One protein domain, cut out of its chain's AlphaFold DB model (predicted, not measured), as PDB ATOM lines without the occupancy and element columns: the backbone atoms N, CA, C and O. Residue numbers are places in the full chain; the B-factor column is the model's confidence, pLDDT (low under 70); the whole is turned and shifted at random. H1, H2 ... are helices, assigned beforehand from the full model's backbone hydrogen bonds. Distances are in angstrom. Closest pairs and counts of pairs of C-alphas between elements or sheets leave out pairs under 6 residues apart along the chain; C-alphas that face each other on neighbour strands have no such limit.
ATOM      1  N   ILE A 148     -25.403  89.136 158.946       62.81
ATOM      2  CA  ILE A 148     -26.712  88.499 158.935       62.81
ATOM      3  C   ILE A 148     -27.522  89.215 157.860       62.81
ATOM      4  O   ILE A 148     -27.889  90.377 158.028       62.81
ATOM      5  N   LYS A 149     -27.771  88.529 156.740       60.53
ATOM      6  CA  LYS A 149     -28.626  89.047 155.673       60.53
ATOM      7  C   LYS A 149     -30.017  89.254 156.254       60.53
ATOM      8  O   LYS A 149     -30.749  88.303 156.524       60.53
ATOM      9  N   LEU A 150     -30.342  90.513 156.498       62.44
ATOM     10  CA  LEU A 150     -31.680  90.936 156.851       62.44
ATOM     11  C   LEU A 150     -32.509  90.800 155.572       62.44
ATOM     12  O   LEU A 150     -32.215  91.480 154.592       62.44
ATOM     13  N   ASP A 151     -33.492  89.898 155.545       69.94
ATOM     14  CA  ASP A 151     -34.340  89.623 154.369       69.94
ATOM     15  C   ASP A 151     -35.268  90.816 154.041       69.94
ATOM     16  O   ASP A 151     -36.488  90.735 154.168       69.94
ATOM     17  N   GLY A 152     -34.697  91.967 153.677       72.25
ATOM     18  CA  GLY A 152     -35.426  93.224 153.487       72.25
ATOM     19  C   GLY A 152     -35.919  93.869 154.787       72.25
ATOM     20  O   GLY A 152     -36.817  94.706 154.742       72.25
ATOM     21  N   ILE A 153     -35.361  93.474 155.935       80.25
ATOM     22  CA  ILE A 153     -35.735  93.984 157.259       80.25
ATOM     23  C   ILE A 153     -34.749  95.079 157.655       80.25
ATOM     24  O   ILE A 153     -33.545  94.853 157.668       80.25
ATOM     25  N   GLU A 154     -35.236  96.271 157.981       85.31
ATOM     26  CA  GLU A 154     -34.355  97.354 158.433       85.31
ATOM     27  C   GLU A 154     -33.930  97.122 159.890       85.31
ATOM     28  O   GLU A 154     -34.760  96.803 160.743       85.31
ATOM     29  N   CYS A 155     -32.640  97.281 160.188       83.69
ATOM     30  CA  CYS A 155     -32.118  97.189 161.548       83.69
ATOM     31  C   CYS A 155     -31.953  98.589 162.140       83.69
ATOM     32  O   CYS A 155     -31.246  99.416 161.572       83.69
ATOM     33  N   ASP A 156     -32.597  98.841 163.279       86.00
ATOM     34  CA  ASP A 156     -32.592 100.154 163.936       86.00
ATOM     35  C   ASP A 156     -31.383 100.349 164.888       86.00
ATOM     36  O   ASP A 156     -31.291 101.382 165.546       86.00
ATOM     37  N   GLU A 157     -30.488  99.357 165.002       84.62
ATOM     38  CA  GLU A 157     -29.266  99.347 165.841       84.62
ATOM     39  C   GLU A 157     -29.454  99.730 167.329       84.62
ATOM     40  O   GLU A 157     -28.533 100.192 168.000       84.62
ATOM     41  N   HIS A 158     -30.636  99.480 167.894       86.94
ATOM     42  CA  HIS A 158     -30.917  99.699 169.310       86.94
ATOM     43  C   HIS A 158     -30.310  98.607 170.199       86.94
ATOM     44  O   HIS A 158     -30.619  97.415 170.076       86.94
ATOM     45  N   GLU A 159     -29.506  99.026 171.176       83.50
ATOM     46  CA  GLU A 159     -29.023  98.150 172.238       83.50
ATOM     47  C   GLU A 159     -30.177  97.758 173.168       83.50
ATOM     48  O   GLU A 159     -30.713  98.570 173.919       83.50
ATOM     49  N   LEU A 160     -30.552  96.484 173.115       82.06
ATOM     50  CA  LEU A 160     -31.521  95.870 174.011       82.06
ATOM     51  C   LEU A 160     -30.834  94.792 174.841       82.06
ATOM     52  O   LEU A 160     -29.904  94.116 174.381       82.06
ATOM     53  N   THR A 161     -31.336  94.568 176.051       84.88
ATOM     54  CA  THR A 161     -30.901  93.434 176.864       84.88
ATOM     55  C   THR A 161     -31.278  92.112 176.188       84.88
ATOM     56  O   THR A 161     -32.218  92.019 175.398       84.88
ATOM     57  N   HIS A 162     -30.576  91.029 176.533       78.75
ATOM     58  CA  HIS A 162     -30.868  89.699 175.985       78.75
ATOM     59  C   HIS A 162     -32.336  89.274 176.190       78.75
ATOM     60  O   HIS A 162     -32.921  88.631 175.324       78.75
ATOM     61  N   ALA A 163     -32.942  89.651 177.320       78.94
ATOM     62  CA  ALA A 163     -34.340  89.338 177.604       78.94
ATOM     63  C   ALA A 163     -35.312  90.123 176.712       78.94
ATOM     64  O   ALA A 163     -36.294  89.554 176.245       78.94
ATOM     65  N   GLU A 164     -35.024  91.396 176.449       85.69
ATOM     66  CA  GLU A 164     -35.814  92.232 175.538       85.69
ATOM     67  C   GLU A 164     -35.682  91.753 174.090       85.69
ATOM     68  O   GLU A 164     -36.689  91.644 173.392       85.69
ATOM     69  N   ASN A 165     -34.475  91.359 173.666       85.88
ATOM     70  CA  ASN A 165     -34.250  90.732 172.359       85.88
ATOM     71  C   ASN A 165     -35.072  89.447 172.194       85.88
ATOM     72  O   ASN A 165     -35.702  89.243 171.157       85.88
ATOM     73  N   PHE A 166     -35.112  88.602 173.229       84.62
ATOM     74  CA  PHE A 166     -35.934  87.389 173.245       84.62
ATOM     75  C   PHE A 166     -37.432  87.696 173.180       84.62
ATOM     76  O   PHE A 166     -38.157  87.061 172.415       84.62
ATOM     77  N   GLN A 167     -37.901  88.670 173.963       86.88
ATOM     78  CA  GLN A 167     -39.308  89.061 173.979       86.88
ATOM     79  C   GLN A 167     -39.750  89.627 172.625       86.88
ATOM     80  O   GLN A 167     -40.828  89.290 172.130       86.88
ATOM     81  N   TRP A 168     -38.912  90.465 172.011       93.56
ATOM     82  CA  TRP A 168     -39.163  90.991 170.675       93.56
ATOM     83  C   TRP A 168     -39.255  89.861 169.646       93.56
ATOM     84  O   TRP A 168     -40.236  89.787 168.907       93.56
ATOM     85  N   ALA A 169     -38.286  88.940 169.658       91.88
ATOM     86  CA  ALA A 169     -38.252  87.795 168.753       91.88
ATOM     87  C   ALA A 169     -39.503  86.915 168.877       91.88
ATOM     88  O   ALA A 169     -40.091  86.537 167.866       91.88
ATOM     89  N   MET A 170     -39.950  86.658 170.108       90.00
ATOM     90  CA  MET A 170     -41.185  85.931 170.407       90.00
ATOM     91  C   MET A 170     -42.421  86.601 169.810       90.00
ATOM     92  O   MET A 170     -43.234  85.953 169.146       90.00
ATOM     93  N   ASN A 171     -42.559  87.908 170.031       90.56
ATOM     94  CA  ASN A 171     -43.693  88.671 169.521       90.56
ATOM     95  C   ASN A 171     -43.694  88.687 167.986       90.56
ATOM     96  O   ASN A 171     -44.731  88.437 167.367       90.56
ATOM     97  N   ALA A 172     -42.528  88.918 167.375       93.12
ATOM     98  CA  ALA A 172     -42.355  88.927 165.927       93.12
ATOM     99  C   ALA A 172     -42.644  87.552 165.304       93.12
ATOM    100  O   ALA A 172     -43.376  87.466 164.317       93.12
ATOM    101  N   ALA A 173     -42.151  86.466 165.907       90.62
ATOM    102  CA  ALA A 173     -42.431  85.105 165.456       90.62
ATOM    103  C   ALA A 173     -43.927  84.778 165.570       90.62
ATOM    104  O   ALA A 173     -44.515  84.232 164.640       90.62
ATOM    105  N   GLY A 174     -44.583  85.188 166.662       87.31
ATOM    106  CA  GLY A 174     -46.029  85.026 166.829       87.31
ATOM    107  C   GLY A 174     -46.852  85.773 165.773       87.31
ATOM    108  O   GLY A 174     -47.854  85.250 165.280       87.31
ATOM    109  N   ILE A 175     -46.432  86.983 165.385       87.69
ATOM    110  CA  ILE A 175     -47.042  87.717 164.263       87.69
ATOM    111  C   ILE A 175     -46.821  86.955 162.954       87.69
ATOM    112  O   ILE A 175     -47.791  86.727 162.232       87.69
ATOM    113  N   TYR A 176     -45.601  86.486 162.687       90.25
ATOM    114  CA  TYR A 176     -45.292  85.704 161.490       90.25
ATOM    115  C   TYR A 176     -46.121  84.415 161.401       90.25
ATOM    116  O   TYR A 176     -46.662  84.101 160.345       90.25
ATOM    117  N   PHE A 177     -46.308  83.674 162.496       85.56
ATOM    118  CA  PHE A 177     -47.120  82.455 162.460       85.56
ATOM    119  C   PHE A 177     -48.593  82.723 162.131       85.56
ATOM    120  O   PHE A 177     -49.199  81.899 161.441       85.56
ATOM    121  N   ARG A 178     -49.138  83.867 162.574       88.38
ATOM    122  CA  ARG A 178     -50.525  84.285 162.305       88.38
ATOM    123  C   ARG A 178     -50.714  84.882 160.912       88.38
ATOM    124  O   ARG A 178     -51.645  84.500 160.216       88.38
ATOM    125  N   MET A 179     -49.845  85.812 160.527       89.38
ATOM    126  CA  MET A 179     -50.010  86.650 159.332       89.38
ATOM    127  C   MET A 179     -49.188  86.164 158.137       89.38
ATOM    128  O   MET A 179     -49.442  86.587 157.018       89.38
ATOM    129  N   LYS A 180     -48.199  85.289 158.362       87.25
ATOM    130  CA  LYS A 180     -47.193  84.859 157.373       87.25
ATOM    131  C   LYS A 180     -46.372  86.007 156.780       87.25
ATOM    132  O   LYS A 180     -45.749  85.847 155.737       87.25
ATOM    133  N   GLU A 181     -46.314  87.134 157.484       85.62
ATOM    134  CA  GLU A 181     -45.535  88.307 157.098       85.62
ATOM    135  C   GLU A 181     -44.349  88.503 158.053       85.62
ATOM    136  O   GLU A 181     -44.538  88.478 159.276       85.62
ATOM    137  N   PRO A 182     -43.120  88.674 157.533       87.06
ATOM    138  CA  PRO A 182     -41.960  88.976 158.360       87.06
ATOM    139  C   PRO A 182     -42.016  90.418 158.901       87.06
ATOM    140  O   PRO A 182     -42.638  91.292 158.288       87.06
ATOM    141  N   PRO A 183     -41.380  90.703 160.052       90.56
ATOM    142  CA  PRO A 183     -41.343  92.049 160.608       90.56
ATOM    143  C   PRO A 183     -40.569  92.978 159.670       90.56
ATOM    144  O   PRO A 183     -39.507  92.616 159.190       90.56
ATOM    145  N   LYS A 184     -41.065  94.197 159.440       89.06
ATOM    146  CA  LYS A 184     -40.399  95.170 158.549       89.06
ATOM    147  C   LYS A 184     -39.124  95.775 159.145       89.06
ATOM    148  O   LYS A 184     -38.259  96.231 158.407       89.06
ATOM    149  N   LYS A 185     -39.031  95.803 160.476       91.44
ATOM    150  CA  LYS A 185     -37.910  96.374 161.226       91.44
ATOM    151  C   LYS A 185     -37.517  95.459 162.371       91.44
ATOM    152  O   LYS A 185     -38.401  94.830 162.955       91.44
ATOM    153  N   CYS A 186     -36.237  95.427 162.719       91.12
ATOM    154  CA  CYS A 186     -35.723  94.767 163.913       91.12
ATOM    155  C   CYS A 186     -34.860  95.726 164.748       91.12
ATOM    156  O   CYS A 186     -34.140  96.548 164.186       91.12
ATOM    157  N   PRO A 187     -34.871  95.604 166.086       91.44
ATOM    158  CA  PRO A 187     -34.126  96.514 166.946       91.44
ATOM    159  C   PRO A 187     -32.615  96.311 166.823       91.44
ATOM    160  O   PRO A 187     -31.878  97.281 166.795       91.44
ATOM    161  N   ASN A 188     -32.142  95.068 166.726       89.12
ATOM    162  CA  ASN A 188     -30.738  94.752 166.477       89.12
ATOM    163  C   ASN A 188     -30.593  93.355 165.850       89.12
ATOM    164  O   ASN A 188     -31.534  92.552 165.826       89.12
ATOM    165  N   ASN A 189     -29.374  93.040 165.413       83.75
ATOM    166  CA  ASN A 189     -29.024  91.761 164.791       83.75
ATOM    167  C   ASN A 189     -29.275  90.550 165.707       83.75
ATOM    168  O   ASN A 189     -29.640  89.476 165.229       83.75
ATOM    169  N   SER A 190     -29.121  90.715 167.026       83.25
ATOM    170  CA  SER A 190     -29.370  89.631 167.987       83.25
ATOM    171  C   SER A 190     -30.857  89.292 168.078       83.25
ATOM    172  O   SER A 190     -31.223  88.118 168.070       83.25
ATOM    173  N   ALA A 191     -31.727  90.302 168.113       88.06
ATOM    174  CA  ALA A 191     -33.174  90.120 168.117       88.06
ATOM    175  C   ALA A 191     -33.658  89.435 166.831       88.06
ATOM    176  O   ALA A 191     -34.467  88.508 166.888       88.06
ATOM    177  N   TYR A 192     -33.121  89.840 165.676       87.44
ATOM    178  CA  TYR A 192     -33.454  89.218 164.396       87.44
ATOM    179  C   TYR A 192     -33.009  87.750 164.313       87.44
ATOM    180  O   TYR A 192     -33.777  86.894 163.872       87.44
ATOM    181  N   PHE A 193     -31.808  87.436 164.804       85.38
ATOM    182  CA  PHE A 193     -31.331  86.054 164.886       85.38
ATOM    183  C   PHE A 193     -32.251  85.177 165.750       85.38
ATOM    184  O   PHE A 193     -32.622  84.073 165.356       85.38
ATOM    185  N   LEU A 194     -32.672  85.689 166.909       85.94
ATOM    186  CA  LEU A 194     -33.613  84.984 167.779       85.94
ATOM    187  C   LEU A 194     -34.980  84.790 167.108       85.94
ATOM    188  O   LEU A 194     -35.592  83.739 167.270       85.94
ATOM    189  N   TYR A 195     -35.446  85.768 166.328       90.81
ATOM    190  CA  TYR A 195     -36.681  85.660 165.548       90.81
ATOM    191  C   TYR A 195     -36.605  84.542 164.497       90.81
ATOM    192  O   TYR A 195     -37.520  83.723 164.422       90.81
ATOM    193  N   ARG A 196     -35.503  84.458 163.740       85.69
ATOM    194  CA  ARG A 196     -35.244  83.351 162.801       85.69
ATOM    195  C   ARG A 196     -35.293  82.004 163.516       85.69
ATOM    196  O   ARG A 196     -36.060  81.132 163.127       85.69
ATOM    197  N   GLN A 197     -34.567  81.883 164.629       82.69
ATOM    198  CA  GLN A 197     -34.547  80.655 165.421       82.69
ATOM    199  C   GLN A 197     -35.940  80.261 165.934       82.69
ATOM    200  O   GLN A 197     -36.273  79.077 165.962       82.69
ATOM    201  N   ALA A 198     -36.758  81.240 166.326       86.50
ATOM    202  CA  ALA A 198     -38.128  81.013 166.772       86.50
ATOM    203  C   ALA A 198     -39.057  80.523 165.647       86.50
ATOM    204  O   ALA A 198     -40.020  79.808 165.926       86.50
ATOM    205  N   ILE A 199     -38.786  80.893 164.392       86.56
ATOM    206  CA  ILE A 199     -39.526  80.392 163.225       86.56
ATOM    207  C   ILE A 199     -39.057  78.993 162.837       86.56
ATOM    208  O   ILE A 199     -39.899  78.129 162.588       86.56
ATOM    209  N   ASP A 200     -37.743  78.780 162.801       81.94
ATOM    210  CA  ASP A 200     -37.146  77.531 162.321       81.94
ATOM    211  C   ASP A 200     -37.360  76.376 163.315       81.94
ATOM    212  O   ASP A 200     -37.666  75.254 162.911       81.94
ATOM    213  N   ASP A 201     -37.246  76.644 164.623       82.38
ATOM    214  CA  ASP A 201     -37.420  75.654 165.694       82.38
ATOM    215  C   ASP A 201     -38.151  76.251 166.911       82.38
ATOM    216  O   ASP A 201     -37.612  76.404 168.015       82.38
ATOM    217  N   GLY A 202     -39.425  76.599 166.702       78.31
ATOM    218  CA  GLY A 202     -40.266  77.231 167.721       78.31
ATOM    219  C   GLY A 202     -40.431  76.407 169.003       78.31
ATOM    220  O   GLY A 202     -40.478  76.975 170.093       78.31
ATOM    221  N   ASN A 203     -40.452  75.073 168.914       73.56
ATOM    222  CA  ASN A 203     -40.617  74.204 170.085       73.56
ATOM    223  C   ASN A 203     -39.400  74.274 171.017       73.56
ATOM    224  O   ASN A 203     -39.548  74.513 172.221       73.56
ATOM    225  N   THR A 204     -38.191  74.128 170.467       75.44
ATOM    226  CA  THR A 204     -36.953  74.241 171.250       75.44
ATOM    227  C   THR A 204     -36.742  75.671 171.743       75.44
ATOM    228  O   THR A 204     -36.272  75.886 172.867       75.44
ATOM    229  N   PHE A 205     -37.112  76.665 170.931       79.75
ATOM    230  CA  PHE A 205     -37.025  78.076 171.301       79.75
ATOM    231  C   PHE A 205     -37.921  78.416 172.504       79.75
ATOM    232  O   PHE A 205     -37.457  79.024 173.473       79.75
ATOM    233  N   MET A 206     -39.171  77.940 172.503       76.25
ATOM    234  CA  MET A 206     -40.118  78.132 173.607       76.25
ATOM    235  C   MET A 206     -39.667  77.467 174.906       76.25
ATOM    236  O   MET A 206     -39.780  78.069 175.975       76.25
ATOM    237  N   ALA A 207     -39.108  76.256 174.827       75.00
ATOM    238  CA  ALA A 207     -38.569  75.568 175.998       75.00
ATOM    239  C   ALA A 207     -37.432  76.373 176.657       75.00
ATOM    240  O   ALA A 207     -37.407  76.542 177.881       75.00
ATOM    241  N   LYS A 208     -36.527  76.948 175.850       74.81
ATOM    242  CA  LYS A 208     -35.454  77.832 176.340       74.81
ATOM    243  C   LYS A 208     -36.002  79.110 176.976       74.81
ATOM    244  O   LYS A 208     -35.499  79.534 178.015       74.81
ATOM    245  N   TYR A 209     -37.041  79.700 176.386       77.38
ATOM    246  CA  TYR A 209     -37.689  80.892 176.932       77.38
ATOM    247  C   TYR A 209     -38.321  80.627 178.306       77.38
ATOM    248  O   TYR A 209     -38.069  81.367 179.259       77.38
ATOM    249  N   GLN A 210     -39.073  79.532 178.441       76.31
ATOM    250  CA  GLN A 210     -39.665  79.129 179.720       76.31
ATOM    251  C   GLN A 210     -38.592  78.913 180.792       76.31
ATOM    252  O   GLN A 210     -38.742  79.383 181.921       76.31
ATOM    253  N   GLN A 211     -37.475  78.276 180.433       76.19
ATOM    254  CA  GLN A 211     -36.353  78.086 181.349       76.19
ATOM    255  C   GLN A 211     -35.724  79.421 181.785       76.19
ATOM    256  O   GLN A 211     -35.494  79.623 182.976       76.19
ATOM    257  N   MET A 212     -35.516  80.360 180.856       72.19
ATOM    258  CA  MET A 212     -34.982  81.693 181.170       72.19
ATOM    259  C   MET A 212     -35.898  82.472 182.129       72.19
ATOM    260  O   MET A 212     -35.413  83.117 183.062       72.19
ATOM    261  N   MET A 213     -37.216  82.406 181.926       72.25
ATOM    262  CA  MET A 213     -38.193  83.064 182.803       72.25
ATOM    263  C   MET A 213     -38.223  82.428 184.198       72.25
ATOM    264  O   MET A 213     -38.270  83.142 185.201       72.25
ATOM    265  N   LEU A 214     -38.118  81.098 184.279       73.88
ATOM    266  CA  LEU A 214     -38.004  80.378 185.550       73.88
ATOM    267  C   LEU A 214     -36.712  80.730 186.299       73.88
ATOM    268  O   LEU A 214     -36.741  80.891 187.518       73.88
ATOM    269  N   ASP A 215     -35.592  80.879 185.596       66.12
ATOM    270  CA  ASP A 215     -34.313  81.244 186.210       66.12
ATOM    271  C   ASP A 215     -34.312  82.698 186.712       66.12
ATOM    272  O   ASP A 215     -33.820  82.963 187.812       66.12
ATOM    273  N   LYS A 216     -34.955  83.625 185.984       64.31
ATOM    274  CA  LYS A 216     -35.223  84.991 186.474       64.31
ATOM    275  C   LYS A 216     -36.125  85.004 187.710       64.31
ATOM    276  O   LYS A 216     -35.875  85.768 188.638       64.31
ATOM    277  N   ALA A 217     -37.150  84.155 187.743       60.59
ATOM    278  CA  ALA A 217     -38.037  84.037 188.899       60.59
ATOM    279  C   ALA A 217     -37.323  83.452 190.132       60.59
ATOM    280  O   ALA A 217     -37.659  83.806 191.264       60.59
ATOM    281  N   LYS A 218     -36.329  82.577 189.924       60.78
ATOM    282  CA  LYS A 218     -35.533  81.948 190.993       60.78
ATOM    283  C   LYS A 218     -34.417  82.842 191.533       60.78
ATOM    284  O   LYS A 218     -34.146  82.782 192.726       60.78
ATOM    285  N   ASN A 219     -33.800  83.668 190.687       50.47
ATOM    286  CA  ASN A 219     -32.753  84.616 191.073       50.47
ATOM    287  C   ASN A 219     -33.147  86.051 190.686       50.47
ATOM    288  O   ASN A 219     -32.570  86.619 189.753       50.47
ATOM    289  N   PRO A 220     -34.132  86.652 191.373       52.06
ATOM    290  CA  PRO A 220     -34.496  88.034 191.117       52.06
ATOM    291  C   PRO A 220     -33.341  88.951 191.534       52.06
ATOM    292  O   PRO A 220     -32.845  88.873 192.659       52.06
ATOM    293  N   ASN A 221     -32.925  89.840 190.632       51.66
ATOM    294  CA  ASN A 221     -32.069  90.962 191.003       51.66
ATOM    295  C   ASN A 221     -32.764  91.773 192.117       51.66
ATOM    296  O   ASN A 221     -33.979  91.972 192.057       51.66
ATOM    297  N   PRO A 222     -32.024  92.291 193.113       48.84
ATOM    298  CA  PRO A 222     -32.605  92.977 194.273       48.84
ATOM    299  C   PRO A 222     -33.303  94.319 193.960       48.84
ATOM    300  O   PRO A 222     -33.746  94.990 194.882       48.84
TER     301      PRO A 222
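What this domain is: This is residues 148 to 222 of the 249 residues of an uncharacterized protein of marine sediment metagenome (UniProt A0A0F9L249). Two helices, H1 and H2, cross each other in close contact, and a third, H3, turns off from the last residues of H2 to make a V with it and runs away from the pair as an arm. Before them, residues 148 to 161 make a wide loop with no named element that leads to the start of H1, and its residues 154 to 155 pair briefly with residues 185 to 186 of the link between H1 and H2. The printed part has 75 residues with three named helices, in the order H1, H2, H3, and no named strand; its class is all helix. The whole is compact, with a radius of gyration of the C-alphas of 12.9 A, and its outline is only just elongated, spanning 40 by 26 by 18 A.

How they stand to each other: Start at residue 148 and go along to residues 154 to 155, which make a short parallel pairing with residues 185 to 186. Next comes H1, residues 162 to 179, which touches H2, residues 189 to 200; look at the C-alphas of Ala 169 and Tyr 195, their closest, 4.2 A apart. H1 and H2 run the same way at a steep tilt of 44 degrees. Go on to H3, residues 202 to 218: it and H2 touch only at the corner, and only just, with 3 pairs of C-alphas within 8 A. H2 touches H3 with residues 197 to 198 alone, and H3 touches H2 with residues 205 to 206 alone, the closest C-alphas being those of Ala 198 and Phe 205, 5.5 A apart. H2 and H3 run opposite ways at a steep tilt of 56 degrees. H1 and H3 are close but not clearly touching: their closest C-alphas, of Phe 166 and Tyr 209, are 7.7 A apart. They run opposite ways at 36 degrees, only just a steep tilt. In H1, H2 and H3 every O i to N i+4 pair is within hydrogen-bond range.

Where its parts are: Find C-alpha 162 at (-30.868, 89.699, 175.985); from there H1 runs 25.6 A to C-alpha 179 at (-50.010, 86.650, 159.332). H2 begins at Asn 189 and ends at Asp 200, 16.6 A away. H3 runs 24.2 A from Gly 202 to C-alpha 218 at (-35.533, 81.948, 190.993).

The domain as a whole: The C-alphas farthest apart are those of Gly 152 and Pro 222, at 40.9 A. The printed part has no cut. The link from H1 to H2 is short, with 9 residues, and that from H2 to H3 is tight, with 1. Residues 217 to 222 stand free. The mean pLDDT of the printed part is 80.2; look for values under 70 at residues 148 to 151 and 215 to 222.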